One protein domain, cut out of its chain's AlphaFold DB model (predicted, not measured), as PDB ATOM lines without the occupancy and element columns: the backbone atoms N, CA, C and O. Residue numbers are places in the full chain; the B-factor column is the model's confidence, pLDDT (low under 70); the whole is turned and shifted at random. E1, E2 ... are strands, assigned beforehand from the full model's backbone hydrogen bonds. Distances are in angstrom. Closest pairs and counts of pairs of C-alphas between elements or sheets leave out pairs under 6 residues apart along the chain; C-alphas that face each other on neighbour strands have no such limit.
ATOM      1  N   VAL A  22    -109.412  32.109  15.875       81.75
ATOM      2  CA  VAL A  22    -108.250  31.326  15.465       81.75
ATOM      3  C   VAL A  22    -107.140  32.338  15.181       81.75
ATOM      4  O   VAL A  22    -107.320  33.221  14.344       81.75
ATOM      5  N   TYR A  23    -106.041  32.279  15.935       90.19
ATOM      6  CA  TYR A  23    -104.869  33.096  15.627       90.19
ATOM      7  C   TYR A  23    -104.278  32.615  14.291       90.19
ATOM      8  O   TYR A  23    -104.230  31.400  14.070       90.19
ATOM      9  N   PRO A  24    -103.860  33.523  13.394       92.44
ATOM     10  CA  PRO A  24    -103.263  33.129  12.127       92.44
ATOM     11  C   PRO A  24    -101.911  32.450  12.366       92.44
ATOM     12  O   PRO A  24    -101.146  32.835  13.256       92.44
ATOM     13  N   VAL A  25    -101.646  31.411  11.579       94.25
ATOM     14  CA  VAL A  25    -100.351  30.731  11.528       94.25
ATOM     15  C   VAL A  25     -99.611  31.285  10.320       94.25
ATOM     16  O   VAL A  25    -100.073  31.109   9.197       94.25
ATOM     17  N   GLU A  26     -98.477  31.933  10.560       94.88
ATOM     18  CA  GLU A  26     -97.638  32.534   9.521       94.88
ATOM     19  C   GLU A  26     -96.270  31.846   9.494       94.88
ATOM     20  O   GLU A  26     -95.740  31.430  10.530       94.88
ATOM     21  N   ARG A  27     -95.677  31.710   8.303       95.44
ATOM     22  CA  ARG A  27     -94.316  31.174   8.143       95.44
ATOM     23  C   ARG A  27     -93.299  32.296   8.226       95.44
ATOM     24  O   ARG A  27     -93.425  33.296   7.525       95.44
ATOM     25  N   CYS A  28     -92.278  32.124   9.064       94.44
ATOM     26  CA  CYS A  28     -91.181  33.080   9.124       94.44
ATOM     27  C   CYS A  28     -90.451  33.103   7.785       94.44
ATOM     28  O   CYS A  28     -90.095  32.054   7.259       94.44
ATOM     29  N   PHE A  29     -90.176  34.288   7.259       91.00
ATOM     30  CA  PHE A  29     -89.446  34.420   6.006       91.00
ATOM     31  C   PHE A  29     -88.000  33.904   6.111       91.00
ATOM     32  O   PHE A  29     -87.491  33.300   5.174       91.00
ATOM     33  N   PHE A  30     -87.354  34.098   7.266       90.56
ATOM     34  CA  PHE A  30     -85.937  33.776   7.462       90.56
ATOM     35  C   PHE A  30     -85.682  32.290   7.718       90.56
ATOM     36  O   PHE A  30     -84.823  31.698   7.077       90.56
ATOM     37  N   CYS A  31     -86.422  31.678   8.646       94.19
ATOM     38  CA  CYS A  31     -86.207  30.280   9.038       94.19
ATOM     39  C   CYS A  31     -87.300  29.324   8.543       94.19
ATOM     40  O   CYS A  31     -87.262  28.140   8.860       94.19
ATOM     41  N   GLN A  32     -88.308  29.829   7.820       94.00
ATOM     42  CA  GLN A  32     -89.465  29.070   7.316       94.00
ATOM     43  C   GLN A  32     -90.322  28.378   8.393       94.00
ATOM     44  O   GLN A  32     -91.305  27.704   8.073       94.00
ATOM     45  N   THR A  33     -90.022  28.588   9.678       95.38
ATOM     46  CA  THR A  33     -90.783  28.014  10.788       95.38
ATOM     47  C   THR A  33     -92.201  28.580  10.804       95.38
ATOM     48  O   THR A  33     -92.403  29.797  10.829       95.38
ATOM     49  N   SER A  34     -93.192  27.686  10.790       94.94
ATOM     50  CA  SER A  34     -94.604  28.049  10.931       94.94
ATOM     51  C   SER A  34     -94.879  28.382  12.393       94.94
ATOM     52  O   SER A  34     -94.650  27.550  13.272       94.94
ATOM     53  N   SER A  35     -95.352  29.595  12.660       94.75
ATOM     54  CA  SER A  35     -95.585  30.071  14.017       94.75
ATOM     55  C   SER A  35     -96.959  30.709  14.171       94.75
ATOM     56  O   SER A  35     -97.470  31.367  13.265       94.75
ATOM     57  N   LEU A  36     -97.581  30.485  15.324       95.75
ATOM     58  CA  LEU A  36     -98.857  31.083  15.683       95.75
ATOM     59  C   LEU A  36     -98.618  32.536  16.107       95.75
ATOM     60  O   LEU A  36     -97.967  32.771  17.128       95.75
ATOM     61  N   VAL A  37     -99.141  33.502  15.349       95.25
ATOM     62  CA  VAL A  37     -98.929  34.928  15.626       95.25
ATOM     63  C   VAL A  37     -99.955  35.417  16.644       95.25
ATOM     64  O   VAL A  37    -101.149  35.547  16.364       95.25
ATOM     65  N   VAL A  38     -99.478  35.708  17.850       95.06
ATOM     66  CA  VAL A  38    -100.294  36.179  18.965       95.06
ATOM     67  C   VAL A  38    -100.036  37.676  19.194       95.06
ATOM     68  O   VAL A  38     -98.880  38.095  19.282       95.06
ATOM     69  N   PRO A  39    -101.076  38.516  19.360       90.31
ATOM     70  CA  PRO A  39    -100.894  39.931  19.662       90.31
ATOM     71  C   PRO A  39    -100.053  40.124  20.927       90.31
ATOM     72  O   PRO A  39    -100.372  39.557  21.976       90.31
ATOM     73  N   ALA A  40     -99.046  41.002  20.860       77.19
ATOM     74  CA  ALA A  40     -98.118  41.296  21.963       77.19
ATOM     75  C   ALA A  40     -98.807  41.719  23.282       77.19
ATOM     76  O   ALA A  40     -98.227  41.641  24.360       77.19
ATOM     77  N   ASN A  41    -100.071  42.150  23.211       67.06
ATOM     78  CA  ASN A  41    -100.866  42.580  24.362       67.06
ATOM     79  C   ASN A  41    -101.692  41.463  25.012       67.06
ATOM     80  O   ASN A  41    -102.405  41.719  25.990       67.06
ATOM     81  N   SER A  42    -101.664  40.242  24.476       60.81
ATOM     82  CA  SER A  42    -102.387  39.146  25.098       60.81
ATOM     83  C   SER A  42    -101.593  38.672  26.319       60.81
ATOM     84  O   SER A  42    -100.497  38.127  26.231       60.81
ATOM     85  N   LYS A  43    -102.171  38.856  27.510       55.59
ATOM     86  CA  LYS A  43    -101.654  38.279  28.766       55.59
ATOM     87  C   LYS A  43    -101.586  36.740  28.745       55.59
ATOM     88  O   LYS A  43    -101.207  36.141  29.743       55.59
ATOM     89  N   LEU A  44    -101.988  36.115  27.636       54.38
ATOM     90  CA  LEU A  44    -101.972  34.678  27.414       54.38
ATOM     91  C   LEU A  44    -100.560  34.122  27.191       54.38
ATOM     92  O   LEU A  44    -100.329  32.983  27.580       54.38
ATOM     93  N   VAL A  45     -99.619  34.905  26.640       51.59
ATOM     94  CA  VAL A  45     -98.277  34.403  26.264       51.59
ATOM     95  C   VAL A  45     -97.457  33.934  27.477       51.59
ATOM     96  O   VAL A  45     -96.629  33.045  27.343       51.59
ATOM     97  N   ALA A  46     -97.718  34.468  28.676       48.12
ATOM     98  CA  ALA A  46     -96.939  34.155  29.878       48.12
ATOM     99  C   ALA A  46     -97.597  33.141  30.836       48.12
ATOM    100  O   ALA A  46     -97.015  32.845  31.874       48.12
ATOM    101  N   GLY A  47     -98.813  32.648  30.561       43.38
ATOM    102  CA  GLY A  47     -99.572  31.928  31.597       43.38
ATOM    103  C   GLY A  47    -100.515  30.826  31.142       43.38
ATOM    104  O   GLY A  47    -101.176  30.233  31.989       43.38
ATOM    105  N   ILE A  48    -100.622  30.540  29.845       45.38
ATOM    106  CA  ILE A  48    -101.488  29.459  29.379       45.38
ATOM    107  C   ILE A  48    -100.666  28.563  28.467       45.38
ATOM    108  O   ILE A  48    -100.371  28.929  27.332       45.38
ATOM    109  N   GLY A  49    -100.340  27.370  28.969       43.25
ATOM    110  CA  GLY A  49    -100.014  26.216  28.140       43.25
ATOM    111  C   GLY A  49    -101.234  25.877  27.290       43.25
ATOM    112  O   GLY A  49    -102.021  24.997  27.630       43.25
ATOM    113  N   LEU A  50    -101.443  26.648  26.221       49.72
ATOM    114  CA  LEU A  50    -102.423  26.368  25.187       49.72
ATOM    115  C   LEU A  50    -101.954  25.089  24.499       49.72
ATOM    116  O   LEU A  50    -101.225  25.129  23.515       49.72
ATOM    117  N   GLN A  51    -102.378  23.947  25.039       44.50
ATOM    118  CA  GLN A  51    -102.366  22.678  24.331       44.50
ATOM    119  C   GLN A  51    -103.359  22.786  23.171       44.50
ATOM    120  O   GLN A  51    -104.515  22.370  23.245       44.50
ATOM    121  N   LEU A  52    -102.914  23.429  22.092       51.88
ATOM    122  CA  LEU A  52    -103.517  23.290  20.781       51.88
ATOM    123  C   LEU A  52    -103.360  21.821  20.405       51.88
ATOM    124  O   LEU A  52    -102.272  21.364  20.071       51.88
ATOM    125  N   LYS A  53    -104.464  21.080  20.513       45.78
ATOM    126  CA  LYS A  53    -104.591  19.682  20.098       45.78
ATOM    127  C   LYS A  53    -104.537  19.629  18.568       45.78
ATOM    128  O   LYS A  53    -105.555  19.487  17.898       45.78
ATOM    129  N   SER A  54    -103.355  19.881  18.019       51.41
ATOM    130  CA  SER A  54    -103.059  19.743  16.601       51.41
ATOM    131  C   SER A  54    -102.751  18.271  16.337       51.41
ATOM    132  O   SER A  54    -102.057  17.637  17.125       51.41
ATOM    133  N   LYS A  55    -103.291  17.721  15.250       60.28
ATOM    134  CA  LYS A  55    -103.090  16.322  14.839       60.28
ATOM    135  C   LYS A  55    -101.724  16.099  14.156       60.28
ATOM    136  O   LYS A  55    -101.512  15.038  13.588       60.28
ATOM    137  N   SER A  56    -100.842  17.104  14.167       59.59
ATOM    138  CA  SER A  56     -99.448  17.013  13.727       59.59
ATOM    139  C   SER A  56     -98.523  16.957  14.941       59.59
ATOM    140  O   SER A  56     -98.698  17.746  15.872       59.59
ATOM    141  N   ASP A  57     -97.530  16.069  14.899       67.25
ATOM    142  CA  ASP A  57     -96.655  15.687  16.021       67.25
ATOM    143  C   ASP A  57     -95.706  16.792  16.533       67.25
ATOM    144  O   ASP A  57     -94.851  16.549  17.380       67.25
ATOM    145  N   THR A  58     -95.849  18.036  16.073       75.75
ATOM    146  CA  THR A  58     -95.049  19.169  16.555       75.75
ATOM    147  C   THR A  58     -95.923  20.422  16.663       75.75
ATOM    148  O   THR A  58     -96.464  20.879  15.651       75.75
ATOM    149  N   PRO A  59     -96.119  20.996  17.867       79.94
ATOM    150  CA  PRO A  59     -96.889  22.224  18.012       79.94
ATOM    151  C   PRO A  59     -96.151  23.395  17.333       79.94
ATOM    152  O   PRO A  59     -94.939  23.531  17.510       79.94
ATOM    153  N   PRO A  60     -96.845  24.261  16.569       84.81
ATOM    154  CA  PRO A  60     -96.219  25.425  15.948       84.81
ATOM    155  C   PRO A  60     -95.693  26.384  17.024       84.81
ATOM    156  O   PRO A  60     -96.360  26.626  18.033       84.81
ATOM    157  N   ALA A  61     -94.506  26.951  16.800       89.31
ATOM    158  CA  ALA A  61     -93.896  27.917  17.713       89.31
ATOM    159  C   ALA A  61     -94.809  29.146  17.901       89.31
ATOM    160  O   ALA A  61     -95.532  29.531  16.985       89.31
ATOM    161  N   VAL A  62     -94.805  29.788  19.071       93.88
ATOM    162  CA  VAL A  62     -95.659  30.961  19.332       93.88
ATOM    163  C   VAL A  62     -94.851  32.234  19.131       93.88
ATOM    164  O   VAL A  62     -93.884  32.479  19.845       93.88
ATOM    165  N   SER A  63     -95.269  33.060  18.179       95.25
ATOM    166  CA  SER A  63     -94.602  34.310  17.815       95.25
ATOM    167  C   SER A  63     -95.462  35.522  18.172       95.25
ATOM    168  O   SER A  63     -96.687  35.430  18.240       95.25
ATOM    169  N   ALA A  64     -94.835  36.667  18.452       94.12
ATOM    170  CA  ALA A  64     -95.529  37.837  18.992       94.12
ATOM    171  C   ALA A  64     -95.653  38.952  17.947       94.12
ATOM    172  O   ALA A  64     -94.651  39.420  17.411       94.12
ATOM    173  N   GLY A  65     -96.871  39.432  17.685       93.94
ATOM    174  CA  GLY A  65     -97.086  40.558  16.777       93.94
ATOM    175  C   GLY A  65     -98.468  40.614  16.143       93.94
ATOM    176  O   GLY A  65     -99.433  40.036  16.640       93.94
ATOM    177  N   THR A  66     -98.560  41.368  15.056       92.06
ATOM    178  CA  THR A  66     -99.699  41.377  14.132       92.06
ATOM    179  C   THR A  66     -99.337  40.577  12.881       92.06
ATOM    180  O   THR A  66     -98.151  40.476  12.583       92.06
ATOM    181  N   PRO A  67    -100.304  40.050  12.111       90.69
ATOM    182  CA  PRO A  67    -100.008  39.302  10.880       90.69
ATOM    183  C   PRO A  67     -99.097  40.076   9.913       90.69
ATOM    184  O   PRO A  67     -98.186  39.508   9.323       90.69
ATOM    185  N   ASP A  68     -99.260  41.400   9.864       90.62
ATOM    186  CA  ASP A  68     -98.466  42.287   9.006       90.62
ATOM    187  C   ASP A  68     -97.061  42.601   9.561       90.62
ATOM    188  O   ASP A  68     -96.218  43.120   8.837       90.62
ATOM    189  N   ALA A  69     -96.809  42.351  10.852       92.62
ATOM    190  CA  ALA A  69     -95.556  42.678  11.537       92.62
ATOM    191  C   ALA A  69     -95.398  41.848  12.824       92.62
ATOM    192  O   ALA A  69     -96.029  42.155  13.844       92.62
ATOM    193  N   TRP A  70     -94.563  40.809  12.794       95.06
ATOM    194  CA  TRP A  70     -94.414  39.868  13.905       95.06
ATOM    195  C   TRP A  70     -92.980  39.390  14.129       95.06
ATOM    196  O   TRP A  70     -92.198  39.204  13.200       95.06
ATOM    197  N   PHE A  71     -92.643  39.168  15.397       95.44
ATOM    198  CA  PHE A  71     -91.351  38.663  15.844       95.44
ATOM    199  C   PHE A  71     -91.354  37.138  15.882       95.44
ATOM    200  O   PHE A  71     -92.161  36.554  16.612       95.44
ATOM    201  N   CYS A  72     -90.460  36.504  15.125       95.94
ATOM    202  CA  CYS A  72     -90.333  35.055  15.116       95.94
ATOM    203  C   CYS A  72     -89.590  34.560  16.350       95.94
ATOM    204  O   CYS A  72     -88.427  34.881  16.550       95.94
ATOM    205  N   SER A  73     -90.237  33.715  17.146       94.69
ATOM    206  CA  SER A  73     -89.619  33.113  18.332       94.69
ATOM    207  C   SER A  73     -88.548  32.064  18.014       94.69
ATOM    208  O   SER A  73     -87.802  31.691  18.907       94.69
ATOM    209  N   ALA A  74     -88.505  31.539  16.783       93.06
ATOM    210  CA  ALA A  74     -87.567  30.483  16.399       93.06
ATOM    211  C   ALA A  74     -86.194  31.035  15.988       93.06
ATOM    212  O   ALA A  74     -85.176  30.457  16.347       93.06
ATOM    213  N   CYS A  75     -86.163  32.148  15.247       93.75
ATOM    214  CA  CYS A  75     -84.923  32.769  14.767       93.75
ATOM    215  C   CYS A  75     -84.678  34.185  15.303       93.75
ATOM    216  O   CYS A  75     -83.682  34.800  14.943       93.75
ATOM    217  N   GLU A  76     -85.590  34.716  16.122       91.94
ATOM    218  CA  GLU A  76     -85.525  36.065  16.702       91.94
ATOM    219  C   GLU A  76     -85.516  37.214  15.667       91.94
ATOM    220  O   GLU A  76     -85.142  38.346  15.973       91.94
ATOM    221  N   CYS A  77     -85.990  36.965  14.441       91.00
ATOM    222  CA  CYS A  77     -86.111  37.986  13.395       91.00
ATOM    223  C   CYS A  77     -87.509  38.627  13.347       91.00
ATOM    224  O   CYS A  77     -88.531  37.984  13.609       91.00
ATOM    225  N   TRP A  78     -87.570  39.895  12.932       92.44
ATOM    226  CA  TRP A  78     -88.824  40.609  12.683       92.44
ATOM    227  C   TRP A  78     -89.304  40.378  11.243       92.44
ATOM    228  O   TRP A  78     -88.590  40.683  10.290       92.44
ATOM    229  N   ASN A  79     -90.515  39.850  11.072       92.62
ATOM    230  CA  ASN A  79     -91.167  39.651   9.776       92.62
ATOM    231  C   ASN A  79     -92.166  40.790   9.550       92.62
ATOM    232  O   ASN A  79     -92.945  41.092  10.451       92.62
ATOM    233  N   GLY A  80     -92.162  41.418   8.370       91.12
ATOM    234  CA  GLY A  80     -93.101  42.485   8.017       91.12
ATOM    235  C   GLY A  80     -93.576  42.383   6.568       91.12
ATOM    236  O   GLY A  80     -92.763  42.218   5.659       91.12
ATOM    237  N   VAL A  81     -94.886  42.491   6.348       81.12
ATOM    238  CA  VAL A  81     -95.489  42.554   5.009       81.12
ATOM    239  C   VAL A  81     -95.806  44.017   4.713       81.12
ATOM    240  O   VAL A  81     -96.586  44.647   5.427       81.12
ATOM    241  N   GLU A  82     -95.192  44.598   3.681       76.00
ATOM    242  CA  GLU A  82     -95.595  45.931   3.230       76.00
ATOM    243  C   GLU A  82     -96.948  45.859   2.505       76.00
ATOM    244  O   GLU A  82     -97.270  44.878   1.834       76.00
ATOM    245  N   ALA A  83     -97.739  46.932   2.597       52.88
ATOM    246  CA  ALA A  83     -99.117  47.029   2.091       52.88
ATOM    247  C   ALA A  83     -99.295  46.810   0.568       52.88
ATOM    248  O   ALA A  83    -100.410  46.898   0.062       52.88
ATOM    249  N   LEU A  84     -98.213  46.547  -0.171       53.94
ATOM    250  CA  LEU A  84     -98.204  46.269  -1.608       53.94
ATOM    251  C   LEU A  84     -97.978  44.783  -1.943       53.94
ATOM    252  O   LEU A  84     -97.789  44.456  -3.109       53.94
ATOM    253  N   GLY A  85     -97.998  43.880  -0.956       52.72
ATOM    254  CA  GLY A  85     -97.813  42.438  -1.182       52.72
ATOM    255  C   GLY A  85     -96.361  42.021  -1.443       52.72
ATOM    256  O   GLY A  85     -96.091  40.836  -1.612       52.72
ATOM    257  N   ASN A  86     -95.424  42.972  -1.416       53.03
ATOM    258  CA  ASN A  86     -93.993  42.695  -1.413       53.03
ATOM    259  C   ASN A  86     -93.512  42.564   0.038       53.03
ATOM    260  O   ASN A  86     -93.771  43.428   0.878       53.03
ATOM    261  N   ILE A  87     -92.840  41.454   0.338       53.66
ATOM    262  CA  ILE A  87     -92.275  41.162   1.659       53.66
ATOM    263  C   ILE A  87     -91.124  42.143   1.894       53.66
ATOM    264  O   ILE A  87     -90.161  42.171   1.128       53.66
ATOM    265  N   ALA A  88     -91.233  42.984   2.921       50.88
ATOM    266  CA  ALA A  88     -90.246  44.021   3.174       50.88
ATOM    267  C   ALA A  88     -89.102  43.473   4.024       50.88
ATOM    268  O   ALA A  88     -89.285  43.085   5.180       50.88
ATOM    269  N   HIS A  89     -87.899  43.483   3.455       52.06
ATOM    270  CA  HIS A  89     -86.659  43.215   4.169       52.06
ATOM    271  C   HIS A  89     -86.381  44.351   5.165       52.06
ATOM    272  O   HIS A  89     -85.702  45.322   4.839       52.06
TER     273      HIS A  89
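Overview. This is residues 22 to 89 of the 687 residues of the protein "Ima1_N domain-containing protein" of Tilletiaria anomala (strain ATCC 24038 / CBS 436.72 / UBC 951) (UniProt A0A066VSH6). With little regular structure, this is one strongly twisted sheet of five short strands, curled like part of a barrel, with a long loop, residues 39 to 60, of which 53 to 58 stick out. The 68 printed residues have no named helix; E1 to E5 follow in chain and sheet order, mixed, all strand, with 20 residues in named elements. It is compact, radius of gyration of the C-alphas 12.2 A, spanning 35 by 27 by 21 A.

Along the chain. E3, residues 61 to 66, measures 15.1 A and E2, 34 to 38, 12.8 A. E1, 25 to 27, begins at (-100.351, 30.731, 11.528). E4 is 69 to 71; E5, 78 to 80, ends at (-93.101, 42.485, 8.017).

Arrangement. Staggered E3 pairs with parallel E2 over 61 to 64 and with E4 over 64 to 66. Within hydrogen-bond range are N 36 and O 61, 2.8 A, and N 66 and O 69, 2.9 A. E3, E4 and E5 form a meander, antiparallel neighbours in turn, with N 70 and O 79 at 2.9 A. E1 and E2 are a hairpin, N 26 and O 35 at 2.9 A.

Size, cuts and confidence. The farthest C-alphas, Gly 47 and Leu 84, are 36.2 A apart. The printed part has no cut; E2 to E3 is a long link. Residues 41 to 57 and 83 to 89 have pLDDT under 70.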